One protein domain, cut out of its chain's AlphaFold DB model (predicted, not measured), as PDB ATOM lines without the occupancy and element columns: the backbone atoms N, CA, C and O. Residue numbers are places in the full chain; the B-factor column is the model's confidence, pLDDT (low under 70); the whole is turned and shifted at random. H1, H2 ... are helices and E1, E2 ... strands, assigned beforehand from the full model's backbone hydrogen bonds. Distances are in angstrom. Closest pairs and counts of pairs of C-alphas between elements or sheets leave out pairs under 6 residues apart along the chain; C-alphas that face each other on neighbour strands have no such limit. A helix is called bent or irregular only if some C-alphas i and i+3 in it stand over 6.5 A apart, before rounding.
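AT A GLANCE: This is residues 7 to 82 of the 85 residues of an uncharacterized protein of Chromatiales bacterium (UniProt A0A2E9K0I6). A small core of three short antiparallel strands, E3, E6 and E7, has the last helix, H3, over E6 and E7, while the hairpin of E4 and E5 packs next to E7. H1 and the little hairpin of E1 and E2 make one end of the long axis; H1 joins the rest through its residues 23 to 27, which touch H3. The printed part has 76 residues with three named helices and seven named strands, in the order E1 E2 H1 E3 E4 E5 H2 E6 E7 H3, and its class is mixed, helices and strands. The three-strand sheet has the order E3, E6, E7, and E1 with E2 and E4 with E5 make two antiparallel sheets of two strands each. The whole is compact, with a radius of gyration of the C-alphas of 11.8 A, and spans 34 by 26 by 18 A.

HOW THE PARTS SIT: Start at E1, residues 7 to 9, and E2, residues 12 to 15, an antiparallel hairpin in which N 7 and O 14 are 2.9 A apart, within hydrogen-bond range. H1, residues 16 to 27, follows over a tight link. Go on to E3, residues 32 to 35, and look ahead to its antiparallel neighbour E6, residues 62 to 66: N 34 and O 63 are 2.9 A apart, within hydrogen-bond range. Next come E4, residues 42 to 44, and E5, residues 51 to 53, an antiparallel hairpin with N 43 and O 52 within hydrogen-bond range at 2.8 A. H2, residues 58 to 61, only grazes the sheet of E3 and E6; its closest C-alphas to E5 are those of Asn 60 and Ile 52, 4.7 A apart. E6 then forms an antiparallel hairpin with E7, residues 70 to 73, where N 64 and O 72 are within hydrogen-bond range at 2.9 A. The closest C-alphas of E4 and E7 are those of Ala 43 and Trp 71, 6.5 A apart. Last comes H3, residues 74 to 82, on the sheet at a height of 9.7 A, over E6 and E7; it runs along the strands, at 19 degrees to E6 on the local plane. H3 and H1 touch, the closest C-alphas being those of Ile 81 and Arg 27 at 5.8 A, and their lines are only just about perpendicular at 71 degrees. H1 is only just not on the sheet, with 4 pairs of C-alphas within 10 A. E2 and H3 are apart. Of the O i to N i+4 pairs, 6 of 8 in H1 and 4 of 5 in H3 are within hydrogen-bond range; H2 is too short for such a pair.

IN THESE COORDINATES: Find C-alpha 7 at (-5.046, -22.337, 18.008), where E1 begins; E2 runs 10.2 A. H1 measures 15.0 A from C-alpha 16 to C-alpha 27 and is irregular, with C-alphas 18 and 21 standing 7.5 A apart. E3 runs 10.1 A, while E4, E5 and H2 are short. Look for E6 from C-alpha 62 at (-26.283, -17.832, 21.393); it is the longest strand by residues, at 13.2 A. E7 runs 10.4 A. H3 is 10.2 A long and ends at C-alpha 82, (-13.864, -18.750, 31.191); it is irregular, but only just, with C-alphas 79 and 82 standing 6.8 A apart.

THE WHOLE: The C-alphas of Glu 17 and Glu 39 are the two farthest apart, at 33.9 A. The printed part has no cut, and no link is long: E3 to E4 and E4 to E5 are short, the others tight. The mean pLDDT of the printed part is 95.4, and no printed residue is under 70.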
ATOM      1  N   VAL A   7      -3.820 -21.926  17.319       94.81
ATOM      2  CA  VAL A   7      -5.046 -22.337  18.008       94.81
ATOM      3  C   VAL A   7      -6.124 -22.700  16.999       94.81
ATOM      4  O   VAL A   7      -6.218 -22.098  15.934       94.81
ATOM      5  N   GLU A   8      -6.946 -23.689  17.332       96.75
ATOM      6  CA  GLU A   8      -8.084 -24.086  16.503       96.75
ATOM      7  C   GLU A   8      -9.379 -23.466  17.044       96.75
ATOM      8  O   GLU A   8      -9.679 -23.598  18.237       96.75
ATOM      9  N   ILE A   9     -10.131 -22.789  16.172       96.31
ATOM     10  CA  ILE A   9     -11.438 -22.185  16.466       96.31
ATOM     11  C   ILE A   9     -12.383 -22.478  15.293       96.31
ATOM     12  O   ILE A   9     -12.059 -22.162  14.145       96.31
ATOM     13  N   HIS A  10     -13.539 -23.088  15.558       94.88
ATOM     14  CA  HIS A  10     -14.515 -23.562  14.569       94.88
ATOM     15  C   HIS A  10     -13.888 -24.425  13.459       94.88
ATOM     16  O   HIS A  10     -14.177 -24.253  12.271       94.88
ATOM     17  N   GLY A  11     -12.965 -25.317  13.841       94.25
ATOM     18  CA  GLY A  11     -12.239 -26.195  12.916       94.25
ATOM     19  C   GLY A  11     -11.273 -25.467  11.974       94.25
ATOM     20  O   GLY A  11     -10.840 -26.044  10.976       94.25
ATOM     21  N   ARG A  12     -10.954 -24.192  12.243       93.81
ATOM     22  CA  ARG A  12      -9.950 -23.413  11.504       93.81
ATOM     23  C   ARG A  12      -8.749 -23.136  12.388       93.81
ATOM     24  O   ARG A  12      -8.906 -22.791  13.556       93.81
ATOM     25  N   GLU A  13      -7.563 -23.232  11.804       96.06
ATOM     26  CA  GLU A  13      -6.312 -22.886  12.469       96.06
ATOM     27  C   GLU A  13      -6.055 -21.373  12.379       96.06
ATOM     28  O   GLU A  13      -6.140 -20.783  11.302       96.06
ATOM     29  N   TRP A  14      -5.728 -20.762  13.515       95.00
ATOM     30  CA  TRP A  14      -5.379 -19.351  13.664       95.00
ATOM     31  C   TRP A  14      -3.976 -19.226  14.244       95.00
ATOM     32  O   TRP A  14      -3.581 -20.028  15.097       95.00
ATOM     33  N   LYS A  15      -3.237 -18.188  13.845       95.50
ATOM     34  CA  LYS A  15      -2.058 -17.780  14.607       95.50
ATOM     35  C   LYS A  15      -2.538 -17.032  15.841       95.50
ATOM     36  O   LYS A  15      -3.331 -16.105  15.725       95.50
ATOM     37  N   GLN A  16      -2.061 -17.423  17.017       93.75
ATOM     38  CA  GLN A  16      -2.488 -16.783  18.259       93.75
ATOM     39  C   GLN A  16      -2.155 -15.285  18.260       93.75
ATOM     40  O   GLN A  16      -2.964 -14.491  18.721       93.75
ATOM     41  N   GLU A  17      -1.018 -14.890  17.679       94.19
ATOM     42  CA  GLU A  17      -0.616 -13.482  17.553       94.19
ATOM     43  C   GLU A  17      -1.643 -12.609  16.813       94.19
ATOM     44  O   GLU A  17      -1.797 -11.442  17.168       94.19
ATOM     45  N   ASP A  18      -2.386 -13.179  15.855       95.00
ATOM     46  CA  ASP A  18      -3.369 -12.446  15.045       95.00
ATOM     47  C   ASP A  18      -4.625 -12.075  15.845       95.00
ATOM     48  O   ASP A  18      -5.354 -11.174  15.445       95.00
ATOM     49  N   ILE A  19      -4.889 -12.771  16.956       95.62
ATOM     50  CA  ILE A  19      -6.099 -12.605  17.778       95.62
ATOM     51  C   ILE A  19      -5.791 -12.275  19.244       95.62
ATOM     52  O   ILE A  19      -6.702 -12.105  20.056       95.62
ATOM     53  N   GLU A  20      -4.510 -12.199  19.616       95.25
ATOM     54  CA  GLU A  20      -4.068 -11.981  20.998       95.25
ATOM     55  C   GLU A  20      -4.531 -10.621  21.529       95.25
ATOM     56  O   GLU A  20      -4.845 -10.499  22.714       95.25
ATOM     57  N   SER A  21      -4.615  -9.602  20.666       96.06
ATOM     58  CA  SER A  21      -5.084  -8.269  21.063       96.06
ATOM     59  C   SER A  21      -6.565  -8.301  21.459       96.06
ATOM     60  O   SER A  21      -6.941  -7.774  22.509       96.06
ATOM     61  N   GLU A  22      -7.394  -8.981  20.672       97.00
ATOM     62  CA  GLU A  22      -8.823  -9.168  20.908       97.00
ATOM     63  C   GLU A  22      -9.079 -10.051  22.131       97.00
ATOM     64  O   GLU A  22      -9.928  -9.716  22.958       97.00
ATOM     65  N   ILE A  23      -8.306 -11.130  22.300       96.12
ATOM     66  CA  ILE A  23      -8.337 -11.973  23.504       96.12
ATOM     67  C   ILE A  23      -7.975 -11.146  24.739       96.12
ATOM     68  O   ILE A  23      -8.695 -11.176  25.740       96.12
ATOM     69  N   SER A  24      -6.874 -10.397  24.668       95.62
ATOM     70  CA  SER A  24      -6.388  -9.574  25.772       95.62
ATOM     71  C   SER A  24      -7.438  -8.561  26.197       95.62
ATOM     72  O   SER A  24      -7.781  -8.505  27.373       95.62
ATOM     73  N   TRP A  25      -8.012  -7.810  25.254       96.00
ATOM     74  CA  TRP A  25      -9.090  -6.869  25.550       96.00
ATOM     75  C   TRP A  25     -10.318  -7.569  26.151       96.00
ATOM     76  O   TRP A  25     -10.858  -7.110  27.162       96.00
ATOM     77  N   ALA A  26     -10.727  -8.708  25.584       96.31
ATOM     78  CA  ALA A  26     -11.909  -9.446  26.020       96.31
ATOM     79  C   ALA A  26     -11.801  -9.970  27.463       96.31
ATOM     80  O   ALA A  26     -12.828 -10.122  28.127       96.31
ATOM     81  N   ARG A  27     -10.588 -10.199  27.979       95.69
ATOM     82  CA  ARG A  27     -10.352 -10.599  29.379       95.69
ATOM     83  C   ARG A  27     -10.596  -9.481  30.397       95.69
ATOM     84  O   ARG A  27     -10.841  -9.774  31.560       95.69
ATOM     85  N   PHE A  28     -10.560  -8.212  29.987       94.81
ATOM     86  CA  PHE A  28     -10.748  -7.065  30.892       94.81
ATOM     87  C   PHE A  28     -12.198  -6.581  30.996       94.81
ATOM     88  O   PHE A  28     -12.475  -5.587  31.673       94.81
ATOM     89  N   VAL A  29     -13.134  -7.250  30.323       95.19
ATOM     90  CA  VAL A  29     -14.545  -6.862  30.309       95.19
ATOM     91  C   VAL A  29     -15.440  -7.964  30.861       95.19
ATOM     92  O   VAL A  29     -15.088  -9.136  30.896       95.19
ATOM     93  N   ILE A  30     -16.632  -7.566  31.305       94.56
ATOM     94  CA  ILE A  30     -17.632  -8.492  31.839       94.56
ATOM     95  C   ILE A  30     -18.545  -8.953  30.710       94.56
ATOM     96  O   ILE A  30     -19.100  -8.127  29.975       94.56
ATOM     97  N   TRP A  31     -18.744 -10.264  30.648       97.06
ATOM     98  CA  TRP A  31     -19.580 -10.950  29.676       97.06
ATOM     99  C   TRP A  31     -20.861 -11.468  30.323       97.06
ATOM    100  O   TRP A  31     -20.859 -11.898  31.476       97.06
ATOM    101  N   LYS A  32     -21.961 -11.443  29.570       96.94
ATOM    102  CA  LYS A  32     -23.232 -12.068  29.952       96.94
ATOM    103  C   LYS A  32     -23.671 -13.015  28.849       96.94
ATOM    104  O   LYS A  32     -23.612 -12.630  27.683       96.94
ATOM    105  N   SER A  33     -24.117 -14.216  29.200       96.50
ATOM    106  CA  SER A  33     -24.715 -15.118  28.219       96.50
ATOM    107  C   SER A  33     -26.022 -14.526  27.681       96.50
ATOM    108  O   SER A  33     -26.799 -13.914  28.420       96.50
ATOM    109  N   ALA A  34     -26.248 -14.668  26.378       96.56
ATOM    110  CA  ALA A  34     -27.434 -14.163  25.700       96.56
ATOM    111  C   ALA A  34     -27.751 -14.972  24.434       96.56
ATOM    112  O   ALA A  34     -26.860 -15.497  23.766       96.56
ATOM    113  N   VAL A  35     -29.037 -15.024  24.087       96.69
ATOM    114  CA  VAL A  35     -29.522 -15.473  22.771       96.69
ATOM    115  C   VAL A  35     -29.591 -14.260  21.850       96.69
ATOM    116  O   VAL A  35     -29.988 -13.176  22.286       96.69
ATOM    117  N   PHE A  36     -29.206 -14.419  20.585       96.31
ATOM    118  CA  PHE A  36     -29.227 -13.317  19.632       96.31
ATOM    119  C   PHE A  36     -30.677 -12.875  19.350       96.31
ATOM    120  O   PHE A  36     -31.488 -13.683  18.890       96.31
ATOM    121  N   PRO A  37     -31.045 -11.609  19.616       92.81
ATOM    122  CA  PRO A  37     -32.456 -11.233  19.718       92.81
ATOM    123  C   PRO A  37     -33.113 -10.897  18.374       92.81
ATOM    124  O   PRO A  37     -34.338 -10.961  18.252       92.81
ATOM    125  N   LYS A  38     -32.330 -10.489  17.368       93.75
ATOM    126  CA  LYS A  38     -32.849  -9.829  16.165       93.75
ATOM    127  C   LYS A  38     -32.853 -10.758  14.956       93.75
ATOM    128  O   LYS A  38     -31.828 -11.306  14.566       93.75
ATOM    129  N   GLU A  39     -34.026 -10.910  14.355       94.69
ATOM    130  CA  GLU A  39     -34.214 -11.678  13.124       94.69
ATOM    131  C   GLU A  39     -33.695 -10.904  11.907       94.69
ATOM    132  O   GLU A  39     -33.843  -9.682  11.836       94.69
ATOM    133  N   GLY A  40     -33.072 -11.608  10.959       93.38
ATOM    134  CA  GLY A  40     -32.490 -10.996   9.759       93.38
ATOM    135  C   GLY A  40     -31.237 -10.146  10.009       93.38
ATOM    136  O   GLY A  40     -30.790  -9.458   9.096       93.38
ATOM    137  N   ASP A  41     -30.671 -10.189  11.218       95.44
ATOM    138  CA  ASP A  41     -29.431  -9.502  11.588       95.44
ATOM    139  C   ASP A  41     -28.409 -10.495  12.162       95.44
ATOM    140  O   ASP A  41     -28.741 -11.648  12.446       95.44
ATOM    141  N   HIS A  42     -27.162 -10.055  12.320       95.88
ATOM    142  CA  HIS A  42     -26.092 -10.855  12.908       95.88
ATOM    143  C   HIS A  42     -25.053  -9.986  13.621       95.88
ATOM    144  O   HIS A  42     -24.871  -8.810  13.308       95.88
ATOM    145  N   ALA A  43     -24.334 -10.594  14.555       96.88
ATOM    146  CA  ALA A  43     -23.060 -10.105  15.055       96.88
ATOM    147  C   ALA A  43     -21.932 -11.028  14.590       96.88
ATOM    148  O   ALA A  43     -22.147 -12.198  14.270       96.88
ATOM    149  N   ASN A  44     -20.714 -10.499  14.606       97.31
ATOM    150  CA  ASN A  44     -19.512 -11.299  14.450       97.31
ATOM    151  C   ASN A  44     -18.841 -11.429  15.815       97.31
ATOM    152  O   ASN A  44     -18.739 -10.448  16.556       97.31
ATOM    153  N   CYS A  45     -18.363 -12.630  16.131       98.00
ATOM    154  CA  CYS A  45     -17.501 -12.858  17.275       98.00
ATOM    155  C   CYS A  45     -16.301 -11.909  17.194       98.00
ATOM    156  O   CYS A  45     -15.604 -11.877  16.180       98.00
ATOM    157  N   HIS A  46     -16.047 -11.162  18.266       97.81
ATOM    158  CA  HIS A  46     -14.976 -10.172  18.310       97.81
ATOM    159  C   HIS A  46     -13.587 -10.787  18.078       97.81
ATOM    160  O   HIS A  46     -12.734 -10.117  17.517       97.81
ATOM    161  N   ILE A  47     -13.388 -12.061  18.444       97.38
ATOM    162  CA  ILE A  47     -12.101 -12.768  18.331       97.38
ATOM    163  C   ILE A  47     -11.967 -13.489  16.981       97.38
ATOM    164  O   ILE A  47     -11.037 -13.233  16.229       97.38
ATOM    165  N   CYS A  48     -12.892 -14.394  16.644       96.94
ATOM    166  CA  CYS A  48     -12.739 -15.285  15.481       96.94
ATOM    167  C   CYS A  48     -13.614 -14.918  14.273       96.94
ATOM    168  O   CYS A  48     -13.641 -15.649  13.283       96.94
ATOM    169  N   GLN A  49     -14.381 -13.826  14.355       96.62
ATOM    170  CA  GLN A  49     -15.321 -13.377  13.320       96.62
ATOM    171  C   GLN A  49     -16.432 -14.384  12.959       96.62
ATOM    172  O   GLN A  49     -17.126 -14.206  11.956       96.62
ATOM    173  N   TRP A  50     -16.646 -15.428  13.770       97.19
ATOM    174  CA  TRP A  50     -17.777 -16.345  13.603       97.19
ATOM    175  C   TRP A  50     -19.112 -15.605  13.688       97.19
ATOM    176  O   TRP A  50     -19.267 -14.699  14.508       97.19
ATOM    177  N   LYS A  51     -20.079 -15.988  12.853       96.69
ATOM    178  CA  LYS A  51     -21.381 -15.320  12.797       96.69
ATOM    179  C   LYS A  51     -22.300 -15.822  13.903       96.69
ATOM    180  O   LYS A  51     -22.488 -17.021  14.056       96.69
ATOM    181  N   ILE A  52     -22.916 -14.886  14.608       97.50
ATOM    182  CA  ILE A  52     -23.915 -15.127  15.645       97.50
ATOM    183  C   ILE A  52     -25.196 -14.437  15.181       97.50
ATOM    184  O   ILE A  52     -25.197 -13.236  14.921       97.50
ATOM    185  N   PHE A  53     -26.272 -15.188  15.016       96.94
ATOM    186  CA  PHE A  53     -27.536 -14.719  14.458       96.94
ATOM    187  C   PHE A  53     -28.688 -15.512  15.062       96.94
ATOM    188  O   PHE A  53     -28.490 -16.609  15.568       96.94
ATOM    189  N   LYS A  54     -29.911 -14.984  15.006       95.94
ATOM    190  CA  LYS A  54     -31.078 -15.664  15.586       95.94
ATOM    191  C   LYS A  54     -31.266 -17.053  14.947       95.94
ATOM    192  O   LYS A  54     -31.537 -17.146  13.753       95.94
ATOM    193  N   SER A  55     -31.118 -18.108  15.747       95.94
ATOM    194  CA  SER A  55     -31.190 -19.516  15.338       95.94
ATOM    195  C   SER A  55     -31.511 -20.396  16.551       95.94
ATOM    196  O   SER A  55     -31.160 -20.028  17.672       95.94
ATOM    197  N   ASP A  56     -32.141 -21.554  16.333       93.12
ATOM    198  CA  ASP A  56     -32.320 -22.591  17.368       93.12
ATOM    199  C   ASP A  56     -31.035 -23.400  17.616       93.12
ATOM    200  O   ASP A  56     -30.882 -24.051  18.648       93.12
ATOM    201  N   ASP A  57     -30.096 -23.354  16.670       92.19
ATOM    202  CA  ASP A  57     -28.768 -23.928  16.836       92.19
ATOM    203  C   ASP A  57     -27.953 -23.097  17.834       92.19
ATOM    204  O   ASP A  57     -27.750 -21.902  17.631       92.19
ATOM    205  N   ALA A  58     -27.463 -23.719  18.905       88.06
ATOM    206  CA  ALA A  58     -26.774 -23.002  19.974       88.06
ATOM    207  C   ALA A  58     -25.419 -22.416  19.536       88.06
ATOM    208  O   ALA A  58     -25.021 -21.384  20.080       88.06
ATOM    209  N   GLU A  59     -24.731 -23.030  18.562       91.38
ATOM    210  CA  GLU A  59     -23.438 -22.545  18.055       91.38
ATOM    211  C   GLU A  59     -23.563 -21.184  17.362       91.38
ATOM    212  O   GLU A  59     -22.658 -20.353  17.459       91.38
ATOM    213  N   ASN A  60     -24.696 -20.940  16.700       92.81
ATOM    214  CA  ASN A  60     -24.968 -19.704  15.970       92.81
ATOM    215  C   ASN A  60     -25.976 -18.780  16.676       92.81
ATOM    216  O   ASN A  60     -25.921 -17.568  16.495       92.81
ATOM    217  N   GLY A  61     -26.887 -19.336  17.474       94.25
ATOM    218  CA  GLY A  61     -28.030 -18.661  18.097       94.25
ATOM    219  C   GLY A  61     -27.734 -17.962  19.414       94.25
ATOM    220  O   GLY A  61     -28.507 -17.109  19.858       94.25
ATOM    221  N   SER A  62     -26.625 -18.313  20.058       96.00
ATOM    222  CA  SER A  62     -26.283 -17.832  21.393       96.00
ATOM    223  C   SER A  62     -24.795 -17.540  21.532       96.00
ATOM    224  O   SER A  62     -23.967 -18.002  20.749       96.00
ATOM    225  N   GLY A  63     -24.457 -16.749  22.542       97.19
ATOM    226  CA  GLY A  63     -23.081 -16.433  22.870       97.19
ATOM    227  C   GLY A  63     -22.999 -15.545  24.097       97.19
ATOM    228  O   GLY A  63     -23.897 -15.526  24.943       97.19
ATOM    229  N   TYR A  64     -21.917 -14.782  24.174       97.75
ATOM    230  CA  TYR A  64     -21.641 -13.883  25.282       97.75
ATOM    231  C   TYR A  64     -21.569 -12.451  24.783       97.75
ATOM    232  O   TYR A  64     -20.880 -12.170  23.808       97.75
ATOM    233  N   VAL A  65     -22.258 -11.536  25.462       97.56
ATOM    234  CA  VAL A  65     -22.351 -10.133  25.061       97.56
ATOM    235  C   VAL A  65     -21.784  -9.192  26.123       97.56
ATOM    236  O   VAL A  65     -22.033  -9.344  27.323       97.56
ATOM    237  N   HIS A  66     -21.043  -8.186  25.664       96.56
ATOM    238  CA  HIS A  66     -20.610  -7.031  26.438       96.56
ATOM    239  C   HIS A  66     -21.304  -5.764  25.921       96.56
ATOM    240  O   HIS A  66     -21.255  -5.472  24.723       96.56
ATOM    241  N   ARG A  67     -21.939  -5.003  26.830       89.44
ATOM    242  CA  ARG A  67     -22.661  -3.742  26.532       89.44
ATOM    243  C   ARG A  67     -23.540  -3.835  25.273       89.44
ATOM    244  O   ARG A  67     -23.513  -2.949  24.430       89.44
ATOM    245  N   GLU A  68     -24.261  -4.949  25.137       85.88
ATOM    246  CA  GLU A  68     -25.287  -5.217  24.109       85.88
ATOM    247  C   GLU A  68     -24.805  -5.352  22.648       85.88
ATOM    248  O   GLU A  68     -25.542  -5.891  21.821       85.88
ATOM    249  N   HIS A  69     -23.574  -4.953  22.318       89.69
ATOM    250  CA  HIS A  69     -23.115  -4.877  20.922       89.69
ATOM    251  C   HIS A  69     -21.877  -5.708  20.600       89.69
ATOM    252  O   HIS A  69     -21.674  -6.056  19.439       89.69
ATOM    253  N   ILE A  70     -21.049  -6.034  21.591       97.00
ATOM    254  CA  ILE A  70     -19.829  -6.809  21.356       97.00
ATOM    255  C   ILE A  70     -20.120  -8.244  21.746       97.00
ATOM    256  O   ILE A  70     -20.470  -8.501  22.895       97.00
ATOM    257  N   TRP A  71     -19.989  -9.157  20.791       98.00
ATOM    258  CA  TRP A  71     -20.345 -10.557  20.965       98.00
ATOM    259  C   TRP A  71     -19.117 -11.459  20.885       98.00
ATOM    260  O   TRP A  71     -18.201 -11.212  20.105       98.00
ATOM    261  N   LEU A  72     -19.135 -12.539  21.659       98.12
ATOM    262  CA  LEU A  72     -18.275 -13.703  21.497       98.12
ATOM    263  C   LEU A  72     -19.138 -14.930  21.239       98.12
ATOM    264  O   LEU A  72     -20.202 -15.092  21.842       98.12
ATOM    265  N   CYS A  73     -18.655 -15.813  20.368       98.00
ATOM    266  CA  CYS A  73     -19.232 -17.141  20.242       98.00
ATOM    267  C   CYS A  73     -18.922 -17.966  21.501       98.00
ATOM    268  O   CYS A  73     -17.988 -17.663  22.255       98.00
ATOM    269  N   ASN A  74     -19.693 -19.033  21.705       97.12
ATOM    270  CA  ASN A  74     -19.518 -19.934  22.844       97.12
ATOM    271  C   ASN A  74     -18.094 -20.511  22.923       97.12
ATOM    272  O   ASN A  74     -17.511 -20.556  24.004       97.12
ATOM    273  N   GLU A  75     -17.504 -20.880  21.781       97.12
ATOM    274  CA  GLU A  75     -16.157 -21.451  21.739       97.12
ATOM    275  C   GLU A  75     -15.087 -20.457  22.212       97.12
ATOM    276  O   GLU A  75     -14.266 -20.792  23.064       97.12
ATOM    277  N   CYS A  76     -15.100 -19.219  21.704       96.94
ATOM    278  CA  CYS A  76     -14.109 -18.216  22.095       96.94
ATOM    279  C   CYS A  76     -14.227 -17.828  23.571       96.94
ATOM    280  O   CYS A  76     -13.205 -17.628  24.227       96.94
ATOM    281  N   TYR A  77     -15.449 -17.743  24.105       97.19
ATOM    282  CA  TYR A  77     -15.635 -17.480  25.529       97.19
ATOM    283  C   TYR A  77     -15.037 -18.604  26.386       97.19
ATOM    284  O   TYR A  77     -14.202 -18.333  27.249       97.19
ATOM    285  N   ALA A  78     -15.388 -19.861  26.096       95.69
ATOM    286  CA  ALA A  78     -14.890 -21.018  26.837       95.69
ATOM    287  C   ALA A  78     -13.359 -21.149  26.756       95.69
ATOM    288  O   ALA A  78     -12.701 -21.420  27.757       95.69
ATOM    289  N   LYS A  79     -12.770 -20.920  25.574       94.94
ATOM    290  CA  LYS A  79     -11.327 -21.106  25.352       94.94
ATOM    291  C   LYS A  79     -10.450 -19.992  25.903       94.94
ATOM    292  O   LYS A  79      -9.313 -20.268  26.277       94.94
ATOM    293  N   PHE A  80     -10.919 -18.747  25.905       95.19
ATOM    294  CA  PHE A  80     -10.042 -17.600  26.171       95.19
ATOM    295  C   PHE A  80     -10.421 -16.792  27.410       95.19
ATOM    296  O   PHE A  80      -9.557 -16.080  27.936       95.19
ATOM    297  N   ILE A  81     -11.672 -16.905  27.871       95.06
ATOM    298  CA  ILE A  81     -12.244 -16.060  28.925       95.06
ATOM    299  C   ILE A  81     -12.595 -16.875  30.173       95.06
ATOM    300  O   ILE A  81     -12.091 -16.558  31.245       95.06
ATOM    301  N   GLU A  82     -13.403 -17.934  30.048       91.38
ATOM    302  CA  GLU A  82     -13.864 -18.750  31.191       91.38
ATOM    303  C   GLU A  82     -12.714 -19.441  31.934       91.38
ATOM    304  O   GLU A  82     -12.734 -19.568  33.154       91.38
TER     305      GLU A  82